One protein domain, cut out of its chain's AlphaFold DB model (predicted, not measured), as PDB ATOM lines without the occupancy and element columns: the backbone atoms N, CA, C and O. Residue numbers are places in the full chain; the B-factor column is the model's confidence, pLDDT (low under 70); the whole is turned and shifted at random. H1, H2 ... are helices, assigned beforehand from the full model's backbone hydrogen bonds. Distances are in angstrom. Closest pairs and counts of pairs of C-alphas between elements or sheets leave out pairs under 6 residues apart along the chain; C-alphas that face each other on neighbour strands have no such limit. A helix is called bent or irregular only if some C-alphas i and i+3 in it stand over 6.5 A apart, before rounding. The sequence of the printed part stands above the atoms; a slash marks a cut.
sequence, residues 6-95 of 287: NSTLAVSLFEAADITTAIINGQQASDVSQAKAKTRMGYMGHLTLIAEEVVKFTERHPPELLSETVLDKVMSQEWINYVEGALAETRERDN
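What this domain is: This is residues 6 to 95 of the 287 residues of the protein "SIT4 phosphatase-associated protein" of Ustilaginoidea virens (UniProt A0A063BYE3). Two long helices, H2 and H3, form a helical hairpin, and the bent helix H5 crosses the beginning of H2 with its first arm, H5a, while its second arm, H5b, runs on nearly straight past H3. The short helices H1 and H4 pack on each other beyond the beginning of H2, beside the end of H3, where the C-alphas of Thr 58 in H3 and Val 74 in H4 are 7.6 A apart. The printed part has 90 residues with five named helices, in the order H1, H2, H3, H4, H5, and no named strand; the class is all helix. The whole is compact, with a radius of gyration of the C-alphas of 13.8 A, yet elongated, with spans of 43 by 26 by 22 A.

Where its parts are: H1 covers residues 6 to 15 and begins at C-alpha 6, (130.184, 93.144, 56.054). H2, residues 19 to 37, is the longest helix by residues and measures 26.2 A from first to last C-alpha, ending at C-alpha 37, (116.843, 125.188, 76.547). H3, residues 44 to 60, measures 24.5 A. H4 covers residues 68 to 74 and measures 10.1 A. H5, residues 77 to 94, was assigned as one helix by its hydrogen bonds but is bent: C-alphas 84 and 87 are 6.5 A apart. Its arms are H5a, residues 77 to 84, and H5b, residues 87 to 94, which ends at C-alpha 94, (126.906, 108.663, 83.078).

How they stand to each other: H1 touches H4 at a steep tilt of 62 degrees; their closest C-alphas, those of Phe 14 and Val 70, are 5.8 A apart. H1 and H2 are close but not clearly touching, with the C-alphas of Leu 13 and Ile 19 closest at 6.1 A. H2 and H3 are a hairpin and touch at a shallow tilt of 29 degrees, opposite ways; H3 touches H2 with residues 44 to 51 alone, and the closest C-alphas are those of Ile 23 and Leu 47, 6.4 A apart. H2 touches H5a with residues 20 to 24 alone, at a steep tilt of 65 degrees, the C-alphas of Thr 20 and Trp 79 being closest at 6.3 A. H3 and H5a are near each other. H3 and H5b are close but not clearly touching, with the C-alphas of Thr 48 and Leu 87 closest at 7.1 A. The arms H5a and H5b stand at a shallow tilt of 24 degrees. The helix packing is mostly crossed, but only just: of 3 touching pairs, 1 is at a shallow tilt. H1 and H3 are apart, and so are H2 and H5b. In H1, H2, H3, H4, H5a and H5b every O i to N i+4 pair is within hydrogen-bond range.

The domain as a whole: The two C-alphas farthest apart are those of Ala 37 and Glu 64, 44.7 A. The printed part has no cut. The links from H1 to H2 and from H4 to H5 are tight, those from H2 to H3 and from H3 to H4 are short, and no link is long. The mean pLDDT of the printed part is 92.6, and no printed residue is under 70.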
ATOM      1  N   ASN A   6     129.790  92.391  54.861       80.25
ATOM      2  CA  ASN A   6     130.184  93.144  56.054       80.25
ATOM      3  C   ASN A   6     131.229  94.237  55.776       80.25
ATOM      4  O   ASN A   6     131.163  95.297  56.396       80.25
ATOM      5  N   SER A   7     132.178  94.017  54.856       82.06
ATOM      6  CA  SER A   7     133.148  95.066  54.500       82.06
ATOM      7  C   SER A   7     132.481  96.176  53.689       82.06
ATOM      8  O   SER A   7     132.702  97.350  53.966       82.06
ATOM      9  N   THR A   8     131.599  95.821  52.753       86.31
ATOM     10  CA  THR A   8     130.807  96.777  51.968       86.31
ATOM     11  C   THR A   8     129.874  97.604  52.851       86.31
ATOM     12  O   THR A   8     129.786  98.815  52.675       86.31
ATOM     13  N   LEU A   9     129.220  96.976  53.833       88.62
ATOM     14  CA  LEU A   9     128.368  97.663  54.807       88.62
ATOM     15  C   LEU A   9     129.173  98.633  55.673       88.62
ATOM     16  O   LEU A   9     128.752  99.771  55.861       88.62
ATOM     17  N   ALA A  10     130.346  98.215  56.157       88.38
ATOM     18  CA  ALA A  10     131.227  99.100  56.908       88.38
ATOM     19  C   ALA A  10     131.652 100.304  56.055       88.38
ATOM     20  O   ALA A  10     131.499 101.440  56.488       88.38
ATOM     21  N   VAL A  11     132.103 100.079  54.817       89.25
ATOM     22  CA  VAL A  11     132.457 101.172  53.898       89.25
ATOM     23  C   VAL A  11     131.273 102.117  53.688       89.25
ATOM     24  O   VAL A  11     131.429 103.319  53.865       89.25
ATOM     25  N   SER A  12     130.076 101.591  53.414       93.12
ATOM     26  CA  SER A  12     128.866 102.403  53.241       93.12
ATOM     27  C   SER A  12     128.533 103.243  54.480       93.12
ATOM     28  O   SER A  12     128.181 104.415  54.345       93.12
ATOM     29  N   LEU A  13     128.703 102.696  55.686       93.88
ATOM     30  CA  LEU A  13     128.458 103.419  56.933       93.88
ATOM     31  C   LEU A  13     129.407 104.619  57.115       93.88
ATOM     32  O   LEU A  13     128.984 105.682  57.566       93.88
ATOM     33  N   PHE A  14     130.685 104.469  56.767       94.56
ATOM     34  CA  PHE A  14     131.672 105.544  56.915       94.56
ATOM     35  C   PHE A  14     131.702 106.518  55.732       94.56
ATOM     36  O   PHE A  14     132.057 107.681  55.914       94.56
ATOM     37  N   GLU A  15     131.340 106.068  54.533       92.62
ATOM     38  CA  GLU A  15     131.386 106.882  53.318       92.62
ATOM     39  C   GLU A  15     130.050 107.572  53.038       92.62
ATOM     40  O   GLU A  15     130.012 108.792  52.900       92.62
ATOM     41  N   ALA A  16     128.948 106.818  52.990       93.81
ATOM     42  CA  ALA A  16     127.640 107.357  52.619       93.81
ATOM     43  C   ALA A  16     126.918 108.009  53.803       93.81
ATOM     44  O   ALA A  16     126.355 109.091  53.657       93.81
ATOM     45  N   ALA A  17     126.930 107.364  54.973       94.56
ATOM     46  CA  ALA A  17     126.281 107.906  56.171       94.56
ATOM     47  C   ALA A  17     127.181 108.861  56.974       94.56
ATOM     48  O   ALA A  17     126.698 109.514  57.896       94.56
ATOM     49  N   ASP A  18     128.473 108.927  56.635       96.06
ATOM     50  CA  ASP A  18     129.496 109.723  57.319       96.06
ATOM     51  C   ASP A  18     129.380 109.668  58.852       96.06
ATOM     52  O   ASP A  18     129.274 110.685  59.546       96.06
ATOM     53  N   ILE A  19     129.331 108.438  59.379       97.31
ATOM     54  CA  ILE A  19     128.892 108.175  60.751       97.31
ATOM     55  C   ILE A  19     129.683 108.955  61.812       97.31
ATOM     56  O   ILE A  19     129.097 109.424  62.786       97.31
ATOM     57  N   THR A  20     130.991 109.157  61.624       97.38
ATOM     58  CA  THR A  20     131.833 109.923  62.559       97.38
ATOM     59  C   THR A  20     131.387 111.380  62.641       97.38
ATOM     60  O   THR A  20     131.207 111.913  63.734       97.38
ATOM     61  N   THR A  21     131.136 112.005  61.491       97.69
ATOM     62  CA  THR A  21     130.668 113.391  61.405       97.69
ATOM     63  C   THR A  21     129.236 113.513  61.917       97.69
ATOM     64  O   THR A  21     128.919 114.442  62.659       97.69
ATOM     65  N   ALA A  22     128.369 112.554  61.583       98.00
ATOM     66  CA  ALA A  22     126.989 112.519  62.061       98.00
ATOM     67  C   ALA A  22     126.915 112.460  63.597       98.00
ATOM     68  O   ALA A  22     126.122 113.182  64.204       98.00
ATOM     69  N   ILE A  23     127.780 111.661  64.230       98.25
ATOM     70  CA  ILE A  23     127.892 111.588  65.693       98.25
ATOM     71  C   ILE A  23     128.322 112.936  66.280       98.25
ATOM     72  O   ILE A  23     127.675 113.442  67.198       98.25
ATOM     73  N   ILE A  24     129.386 113.535  65.738       98.06
ATOM     74  CA  ILE A  24     129.916 114.820  66.218       98.06
ATOM     75  C   ILE A  24     128.851 115.917  66.101       98.06
ATOM     76  O   ILE A  24     128.597 116.644  67.062       98.06
ATOM     77  N   ASN A  25     128.168 115.995  64.961       97.94
ATOM     78  CA  ASN A  25     127.094 116.959  64.738       97.94
ATOM     79  C   ASN A  25     125.909 116.721  65.681       97.94
ATOM     80  O   ASN A  25     125.338 117.675  66.210       97.94
ATOM     81  N   GLY A  26     125.557 115.457  65.935       97.19
ATOM     82  CA  GLY A  26     124.514 115.089  66.890       97.19
ATOM     83  C   GLY A  26     124.819 115.571  68.312       97.19
ATOM     84  O   GLY A  26     123.917 116.086  68.980       97.19
ATOM     85  N   GLN A  27     126.083 115.463  68.739       96.94
ATOM     86  CA  GLN A  27     126.559 115.993  70.019       96.94
ATOM     87  C   GLN A  27     126.468 117.520  70.042       96.94
ATOM     88  O   GLN A  27     125.830 118.065  70.939       96.94
ATOM     89  N   GLN A  28     127.013 118.205  69.032       96.94
ATOM     90  CA  GLN A  28     126.975 119.670  68.950       96.94
ATOM     91  C   GLN A  28     125.539 120.211  68.966       96.94
ATOM     92  O   GLN A  28     125.242 121.180  69.663       96.94
ATOM     93  N   ALA A  29     124.621 119.567  68.244       96.25
ATOM     94  CA  ALA A  29     123.208 119.927  68.256       96.25
ATOM     95  C   ALA A  29     122.595 119.779  69.657       96.25
ATOM     96  O   ALA A  29     121.821 120.637  70.094       96.25
ATOM     97  N   SER A  30     122.970 118.727  70.393       95.19
ATOM     98  CA  SER A  30     122.556 118.581  71.785       95.19
ATOM     99  C   SER A  30     123.186 119.632  72.692       95.19
ATOM    100  O   SER A  30     122.489 120.138  73.564       95.19
ATOM    101  N   ASP A  31     124.450 120.001  72.497       95.19
ATOM    102  CA  ASP A  31     125.121 121.024  73.308       95.19
ATOM    103  C   ASP A  31     124.474 122.401  73.105       95.19
ATOM    104  O   ASP A  31     124.219 123.127  74.067       95.19
ATOM    105  N   VAL A  32     124.105 122.734  71.864       96.62
ATOM    106  CA  VAL A  32     123.333 123.944  71.543       96.62
ATOM    107  C   VAL A  32     121.953 123.908  72.207       96.62
ATOM    108  O   VAL A  32     121.523 124.907  72.791       96.62
ATOM    109  N   SER A  33     121.258 122.767  72.151       94.94
ATOM    110  CA  SER A  33     119.959 122.587  72.815       94.94
ATOM    111  C   SER A  33     120.074 122.729  74.336       94.94
ATOM    112  O   SER A  33     119.274 123.424  74.962       94.94
ATOM    113  N   GLN A  34     121.126 122.175  74.932       93.94
ATOM    114  CA  GLN A  34     121.423 122.307  76.355       93.94
ATOM    115  C   GLN A  34     121.722 123.749  76.751       93.94
ATOM    116  O   GLN A  34     121.164 124.253  77.723       93.94
ATOM    117  N   ALA A  35     122.545 124.454  75.975       95.31
ATOM    118  CA  ALA A  35     122.864 125.851  76.242       95.31
ATOM    119  C   ALA A  35     121.623 126.755  76.140       95.31
ATOM    120  O   ALA A  35     121.450 127.670  76.947       95.31
ATOM    121  N   LYS A  36     120.740 126.495  75.168       96.00
ATOM    122  CA  LYS A  36     119.562 127.330  74.894       96.00
ATOM    123  C   LYS A  36     118.356 126.992  75.771       96.00
ATOM    124  O   LYS A  36     117.671 127.895  76.243       96.00
ATOM    125  N   ALA A  37     118.071 125.707  75.947       94.25
ATOM    126  CA  ALA A  37     116.843 125.188  76.547       94.25
ATOM    127  C   ALA A  37     117.091 124.341  77.807       94.25
ATOM    128  O   ALA A  37     116.137 123.785  78.353       94.25
ATOM    129  N   LYS A  38     118.344 124.220  78.274       93.88
ATOM    130  CA  LYS A  38     118.739 123.414  79.450       93.88
ATOM    131  C   LYS A  38     118.242 121.965  79.393       93.88
ATOM    132  O   LYS A  38     117.954 121.366  80.425       93.88
ATOM    133  N   THR A  39     118.089 121.434  78.181       92.00
ATOM    134  CA  THR A  39     117.507 120.114  77.936       92.00
ATOM    135  C   THR A  39     118.424 119.277  77.045       92.00
ATOM    136  O   THR A  39     118.869 119.741  75.995       92.00
ATOM    137  N   ARG A  40     118.693 118.023  77.450       91.69
ATOM    138  CA  ARG A  40     119.455 117.044  76.648       91.69
ATOM    139  C   ARG A  40     118.557 116.510  75.550       91.69
ATOM    140  O   ARG A  40     117.405 116.176  75.817       91.69
ATOM    141  N   MET A  41     119.085 116.361  74.339       93.19
ATOM    142  CA  MET A  41     118.315 115.711  73.282       93.19
ATOM    143  C   MET A  41     118.066 114.241  73.645       93.19
ATOM    144  O   MET A  41     118.981 113.535  74.073       93.19
ATOM    145  N   GLY A  42     116.829 113.766  73.475       94.88
ATOM    146  CA  GLY A  42     116.433 112.413  73.886       94.88
ATOM    147  C   GLY A  42     117.193 111.293  73.162       94.88
ATOM    148  O   GLY A  42     117.411 110.228  73.728       94.88
ATOM    149  N   TYR A  43     117.686 111.553  71.946       95.50
ATOM    150  CA  TYR A  43     118.477 110.586  71.179       95.50
ATOM    151  C   TYR A  43     119.921 110.422  71.684       95.50
ATOM    152  O   TYR A  43     120.646 109.561  71.185       95.50
ATOM    153  N   MET A  44     120.373 111.224  72.657       94.69
ATOM    154  CA  MET A  44     121.779 111.233  73.071       94.69
ATOM    155  C   MET A  44     122.263 109.903  73.642       94.69
ATOM    156  O   MET A  44     123.421 109.561  73.430       94.69
ATOM    157  N   GLY A  45     121.404 109.143  74.327       93.31
ATOM    158  CA  GLY A  45     121.773 107.811  74.815       93.31
ATOM    159  C   GLY A  45     122.151 106.874  73.664       93.31
ATOM    160  O   GLY A  45     123.215 106.259  73.683       93.31
ATOM    161  N   HIS A  46     121.333 106.841  72.607       96.00
ATOM    162  CA  HIS A  46     121.631 106.064  71.402       96.00
ATOM    163  C   HIS A  46     122.876 106.575  70.682       96.00
ATOM    164  O   HIS A  46     123.691 105.770  70.240       96.00
ATOM    165  N   LEU A  47     123.056 107.896  70.607       96.69
ATOM    166  CA  LEU A  47     124.240 108.497  69.996       96.69
ATOM    167  C   LEU A  47     125.528 108.012  70.676       96.69
ATOM    168  O   LEU A  47     126.468 107.604  69.997       96.69
ATOM    169  N   THR A  48     125.542 108.001  72.013       95.00
ATOM    170  CA  THR A  48     126.669 107.494  72.800       95.00
ATOM    171  C   THR A  48     126.902 106.007  72.535       95.00
ATOM    172  O   THR A  48     128.033 105.628  72.246       95.00
ATOM    173  N   LEU A  49     125.859 105.167  72.546       95.69
ATOM    174  CA  LEU A  49     125.996 103.732  72.257       95.69
ATOM    175  C   LEU A  49     126.588 103.472  70.863       95.69
ATOM    176  O   LEU A  49     127.511 102.670  70.727       95.69
ATOM    177  N   ILE A  50     126.108 104.184  69.841       97.12
ATOM    178  CA  ILE A  50     126.624 104.066  68.471       97.12
ATOM    179  C   ILE A  50     128.097 104.487  68.418       97.12
ATOM    180  O   ILE A  50     128.922 103.772  67.849       97.12
ATOM    181  N   ALA A  51     128.453 105.610  69.047       97.06
ATOM    182  CA  ALA A  51     129.835 106.074  69.103       97.06
ATOM    183  C   ALA A  51     130.766 105.048  69.762       97.06
ATOM    184  O   ALA A  51     131.876 104.806  69.283       97.06
ATOM    185  N   GLU A  52     130.310 104.396  70.831       95.19
ATOM    186  CA  GLU A  52     131.070 103.332  71.476       95.19
ATOM    187  C   GLU A  52     131.294 102.123  70.567       95.19
ATOM    188  O   GLU A  52     132.381 101.540  70.607       95.19
ATOM    189  N   GLU A  53     130.310 101.738  69.751       95.88
ATOM    190  CA  GLU A  53     130.490 100.666  68.766       95.88
ATOM    191  C   GLU A  53     131.514 101.038  67.694       95.88
ATOM    192  O   GLU A  53     132.362 100.210  67.361       95.88
ATOM    193  N   VAL A  54     131.510 102.284  67.211       95.44
ATOM    194  CA  VAL A  54     132.511 102.764  66.242       95.44
ATOM    195  C   VAL A  54     133.921 102.672  66.830       95.44
ATOM    196  O   VAL A  54     134.838 102.177  66.174       95.44
ATOM    197  N   VAL A  55     134.106 103.068  68.092       94.81
ATOM    198  CA  VAL A  55     135.399 102.925  68.777       94.81
ATOM    199  C   VAL A  55     135.786 101.444  68.895       94.81
ATOM    200  O   VAL A  55     136.880 101.058  68.477       94.81
ATOM    201  N   LYS A  56     134.873 100.586  69.366       92.38
ATOM    202  CA  LYS A  56     135.115  99.138  69.524       92.38
ATOM    203  C   LYS A  56     135.451  98.449  68.202       92.38
ATOM    204  O   LYS A  56     136.275  97.534  68.170       92.38
ATOM    205  N   PHE A  57     134.834  98.882  67.112       91.06
ATOM    206  CA  PHE A  57     135.113  98.393  65.769       91.06
ATOM    207  C   PHE A  57     136.582  98.618  65.378       91.06
ATOM    208  O   PHE A  57     137.248  97.681  64.932       91.06
ATOM    209  N   THR A  58     137.123  99.813  65.633       88.19
ATOM    210  CA  THR A  58     138.534 100.131  65.334       88.19
ATOM    211  C   THR A  58     139.536  99.424  66.252       88.19
ATOM    212  O   THR A  58     140.691  99.224  65.882       88.19
ATOM    213  N   GLU A  59     139.116  99.000  67.447       88.56
ATOM    214  CA  GLU A  59     139.960  98.218  68.361       88.56
ATOM    215  C   GLU A  59     140.061  96.744  67.948       88.56
ATOM    216  O   GLU A  59     141.100  96.109  68.147       88.56
ATOM    217  N   ARG A  60     138.980  96.190  67.385       87.38
ATOM    218  CA  ARG A  60     138.883  94.780  66.969       87.38
ATOM    219  C   ARG A  60     139.525  94.509  65.614       87.38
ATOM    220  O   ARG A  60     139.834  93.354  65.312       87.38
ATOM    221  N   HIS A  61     139.701  95.536  64.790       83.38
ATOM    222  CA  HIS A  61     140.231  95.398  63.440       83.38
ATOM    223  C   HIS A  61     141.521  96.204  63.288       83.38
ATOM    224  O   HIS A  61     141.475  97.431  63.349       83.38
ATOM    225  N   PRO A  62     142.683  95.538  63.111       79.12
ATOM    226  CA  PRO A  62     143.929  96.249  62.872       79.12
ATOM    227  C   PRO A  62     143.812  97.124  61.614       79.12
ATOM    228  O   PRO A  62     143.083  96.763  60.686       79.12
ATOM    229  N   PRO A  63     144.542  98.252  61.559       78.38
ATOM    230  CA  PRO A  63     144.414  99.240  60.486       78.38
ATOM    231  C   PRO A  63     144.732  98.669  59.100       78.38
ATOM    232  O   PRO A  63     144.201  99.151  58.111       78.38
ATOM    233  N   GLU A  64     145.532  97.604  59.030       80.44
ATOM    234  CA  GLU A  64     145.841  96.875  57.791       80.44
ATOM    235  C   GLU A  64     144.622  96.168  57.176       80.44
ATOM    236  O   GLU A  64     144.638  95.823  55.998       80.44
ATOM    237  N   LEU A  65     143.566  95.941  57.966       80.69
ATOM    238  CA  LEU A  65     142.327  95.285  57.537       80.69
ATOM    239  C   LEU A  65     141.164  96.266  57.346       80.69
ATOM    240  O   LEU A  65     140.063  95.828  57.002       80.69
ATOM    241  N   LEU A  66     141.382  97.556  57.608       83.75
ATOM    242  CA  LEU A  66     140.411  98.614  57.351       83.75
ATOM    243  C   LEU A  66     140.614  99.150  55.932       83.75
ATOM    244  O   LEU A  66     141.739  99.238  55.445       83.75
ATOM    245  N   SER A  67     139.526  99.527  55.261       87.50
ATOM    246  CA  SER A  67     139.652 100.266  54.005       87.50
ATOM    247  C   SER A  67     140.244 101.654  54.264       87.50
ATOM    248  O   SER A  67     140.056 102.228  55.338       87.50
ATOM    249  N   GLU A  68     140.924 102.211  53.262       88.94
ATOM    250  CA  GLU A  68     141.562 103.533  53.353       88.94
ATOM    251  C   GLU A  68     140.559 104.624  53.764       88.94
ATOM    252  O   GLU A  68     140.819 105.379  54.696       88.94
ATOM    253  N   THR A  69     139.361 104.624  53.170       88.62
ATOM    254  CA  THR A  69     138.283 105.566  53.506       88.62
ATOM    255  C   THR A  69     137.863 105.481  54.975       88.62
ATOM    256  O   THR A  69     137.697 106.503  55.639       88.62
ATOM    257  N   VAL A  70     137.691 104.264  55.504       91.62
ATOM    258  CA  VAL A  70     137.295 104.055  56.906       91.62
ATOM    259  C   VAL A  70     138.414 104.512  57.834       91.62
ATOM    260  O   VAL A  70     138.149 105.202  58.819       91.62
ATOM    261  N   LEU A  71     139.661 104.162  57.502       91.81
ATOM    262  CA  LEU A  71     140.839 104.542  58.270       91.81
ATOM    263  C   LEU A  71     140.981 106.068  58.358       91.81
ATOM    264  O   LEU A  71     141.183 106.592  59.451       91.81
ATOM    265  N   ASP A  72     140.810 106.783  57.249       93.06
ATOM    266  CA  ASP A  72     140.882 108.247  57.217       93.06
ATOM    267  C   ASP A  72     139.819 108.904  58.113       93.06
ATOM    268  O   ASP A  72     140.114 109.874  58.816       93.06
ATOM    269  N   LYS A  73     138.594 108.361  58.149       94.25
ATOM    270  CA  LYS A  73     137.509 108.874  59.002       94.25
ATOM    271  C   LYS A  73     137.805 108.678  60.488       94.25
ATOM    272  O   LYS A  73     137.714 109.632  61.262       94.25
ATOM    273  N   VAL A  74     138.207 107.471  60.891       93.44
ATOM    274  CA  VAL A  74     138.461 107.145  62.309       93.44
ATOM    275  C   VAL A  74     139.797 107.676  62.835       93.44
ATOM    276  O   VAL A  74     139.995 107.730  64.045       93.44
ATOM    277  N   MET A  75     140.708 108.084  61.950       92.25
ATOM    278  CA  MET A  75     141.966 108.749  62.312       92.25
ATOM    279  C   MET A  75     141.899 110.272  62.150       92.25
ATOM    280  O   MET A  75     142.903 110.961  62.336       92.25
ATOM    281  N   SER A  76     140.733 110.817  61.798       95.06
ATOM    282  CA  SER A  76     140.540 112.261  61.707       95.06
ATOM    283  C   SER A  76     140.674 112.923  63.083       95.06
ATOM    284  O   SER A  76     140.233 112.390  64.104       95.06
ATOM    285  N   GLN A  77     141.270 114.118  63.116       96.94
ATOM    286  CA  GLN A  77     141.493 114.837  64.373       96.94
ATOM    287  C   GLN A  77     140.178 115.184  65.082       96.94
ATOM    288  O   GLN A  77     140.116 115.152  66.306       96.94
ATOM    289  N   GLU A  78     139.124 115.499  64.328       96.81
ATOM    290  CA  GLU A  78     137.806 115.810  64.890       96.81
ATOM    291  C   GLU A  78     137.207 114.610  65.626       96.81
ATOM    292  O   GLU A  78     136.717 114.758  66.746       96.81
ATOM    293  N   TRP A  79     137.313 113.415  65.037       97.50
ATOM    294  CA  TRP A  79     136.872 112.183  65.683       97.50
ATOM    295  C   TRP A  79     137.683 111.877  66.942       97.50
ATOM    296  O   TRP A  79     137.104 111.586  67.986       97.50
ATOM    297  N   ILE A  80     139.012 112.003  66.870       95.88
ATOM    298  CA  ILE A  80     139.898 111.792  68.025       95.88
ATOM    299  C   ILE A  80     139.518 112.743  69.168       95.88
ATOM    300  O   ILE A  80     139.274 112.292  70.286       95.88
ATOM    301  N   ASN A  81     139.366 114.036  68.875       97.06
ATOM    302  CA  ASN A  81     138.981 115.042  69.866       97.06
ATOM    303  C   ASN A  81     137.615 114.739  70.497       97.06
ATOM    304  O   ASN A  81     137.422 114.945  71.695       97.06
ATOM    305  N   TYR A  82     136.658 114.248  69.707       97.81
ATOM    306  CA  TYR A  82     135.353 113.844  70.220       97.81
ATOM    307  C   TYR A  82     135.455 112.641  71.170       97.81
ATOM    308  O   TYR A  82     134.854 112.658  72.248       97.81
ATOM    309  N   VAL A  83     136.224 111.613  70.796       97.19
ATOM    310  CA  VAL A  83     136.393 110.390  71.596       97.19
ATOM    311  C   VAL A  83     137.124 110.672  72.910       97.19
ATOM    312  O   VAL A  83     136.709 110.172  73.957       97.19
ATOM    313  N   GLU A  84     138.192 111.467  72.862       95.75
ATOM    314  CA  GLU A  84     139.018 111.805  74.028       95.75
ATOM    315  C   GLU A  84     138.387 112.883  74.916       95.75
ATOM    316  O   GLU A  84     138.639 112.908  76.118       95.75
ATOM    317  N   GLY A  85     137.556 113.754  74.342       96.00
ATOM    318  CA  GLY A  85     136.845 114.804  75.061       96.00
ATOM    319  C   GLY A  85     135.415 114.398  75.404       96.00
ATOM    320  O   GLY A  85     135.156 113.746  76.416       96.00
ATOM    321  N   ALA A  86     134.472 114.800  74.550       94.75
ATOM    322  CA  ALA A  86     133.037 114.742  74.832       94.75
ATOM    323  C   ALA A  86     132.527 113.337  75.199       94.75
ATOM    324  O   ALA A  86     131.710 113.188  76.114       94.75
ATOM    325  N   LEU A  87     133.004 112.294  74.510       95.38
ATOM    326  CA  LEU A  87     132.588 110.918  74.786       95.38
ATOM    327  C   LEU A  87     133.155 110.407  76.119       95.38
ATOM    328  O   LEU A  87     132.444 109.730  76.864       95.38
ATOM    329  N   ALA A  88     134.414 110.725  76.429       94.69
ATOM    330  CA  ALA A  88     135.044 110.350  77.693       94.69
ATOM    331  C   ALA A  88     134.373 111.048  78.885       94.69
ATOM    332  O   ALA A  88     134.008 110.383  79.853       94.69
ATOM    333  N   GLU A  89     134.116 112.351  78.776       93.31
ATOM    334  CA  GLU A  89     133.412 113.124  79.804       93.31
ATOM    335  C   GLU A  89     131.980 112.609  80.011       93.31
ATOM    336  O   GLU A  89     131.513 112.435  81.136       93.31
ATOM    337  N   THR A  90     131.275 112.296  78.918       92.56
ATOM    338  CA  THR A  90     129.929 111.715  79.004       92.56
ATOM    339  C   THR A  90     129.949 110.382  79.741       92.56
ATOM    340  O   THR A  90     129.092 110.151  80.587       92.56
ATOM    341  N   ARG A  91     130.950 109.529  79.496       90.38
ATOM    342  CA  ARG A  91     131.117 108.272  80.237       90.38
ATOM    343  C   ARG A  91     131.399 108.489  81.712       90.38
ATOM    344  O   ARG A  91     130.901 107.716  82.522       90.38
ATOM    345  N   GLU A  92     132.211 109.476  82.060       89.44
ATOM    346  CA  GLU A  92     132.499 109.788  83.458       89.44
ATOM    347  C   GLU A  92     131.222 110.204  84.194       89.44
ATOM    348  O   GLU A  92     130.901 109.647  85.244       89.44
ATOM    349  N   ARG A  93     130.439 111.108  83.595       86.88
ATOM    350  CA  ARG A  93     129.164 111.562  84.163       86.88
ATOM    351  C   ARG A  93     128.125 110.447  84.247       86.88
ATOM    352  O   ARG A  93     127.473 110.305  85.277       86.88
ATOM    353  N   ASP A  94     127.968 109.668  83.179       82.88
ATOM    354  CA  ASP A  94     126.906 108.663  83.078       82.88
ATOM    355  C   ASP A  94     127.234 107.389  83.902       82.88
ATOM    356  O   ASP A  94     126.324 106.642  84.254       82.88
ATOM    357  N   ASN A  95     128.505 107.156  84.273       78.69
ATOM    358  CA  ASN A  95     128.914 106.068  85.181       78.69
ATOM    359  C   ASN A  95     129.031 106.486  86.656       78.69
ATOM    360  O   ASN A  95     129.338 105.641  87.503       78.69
TER     361      ASN A  95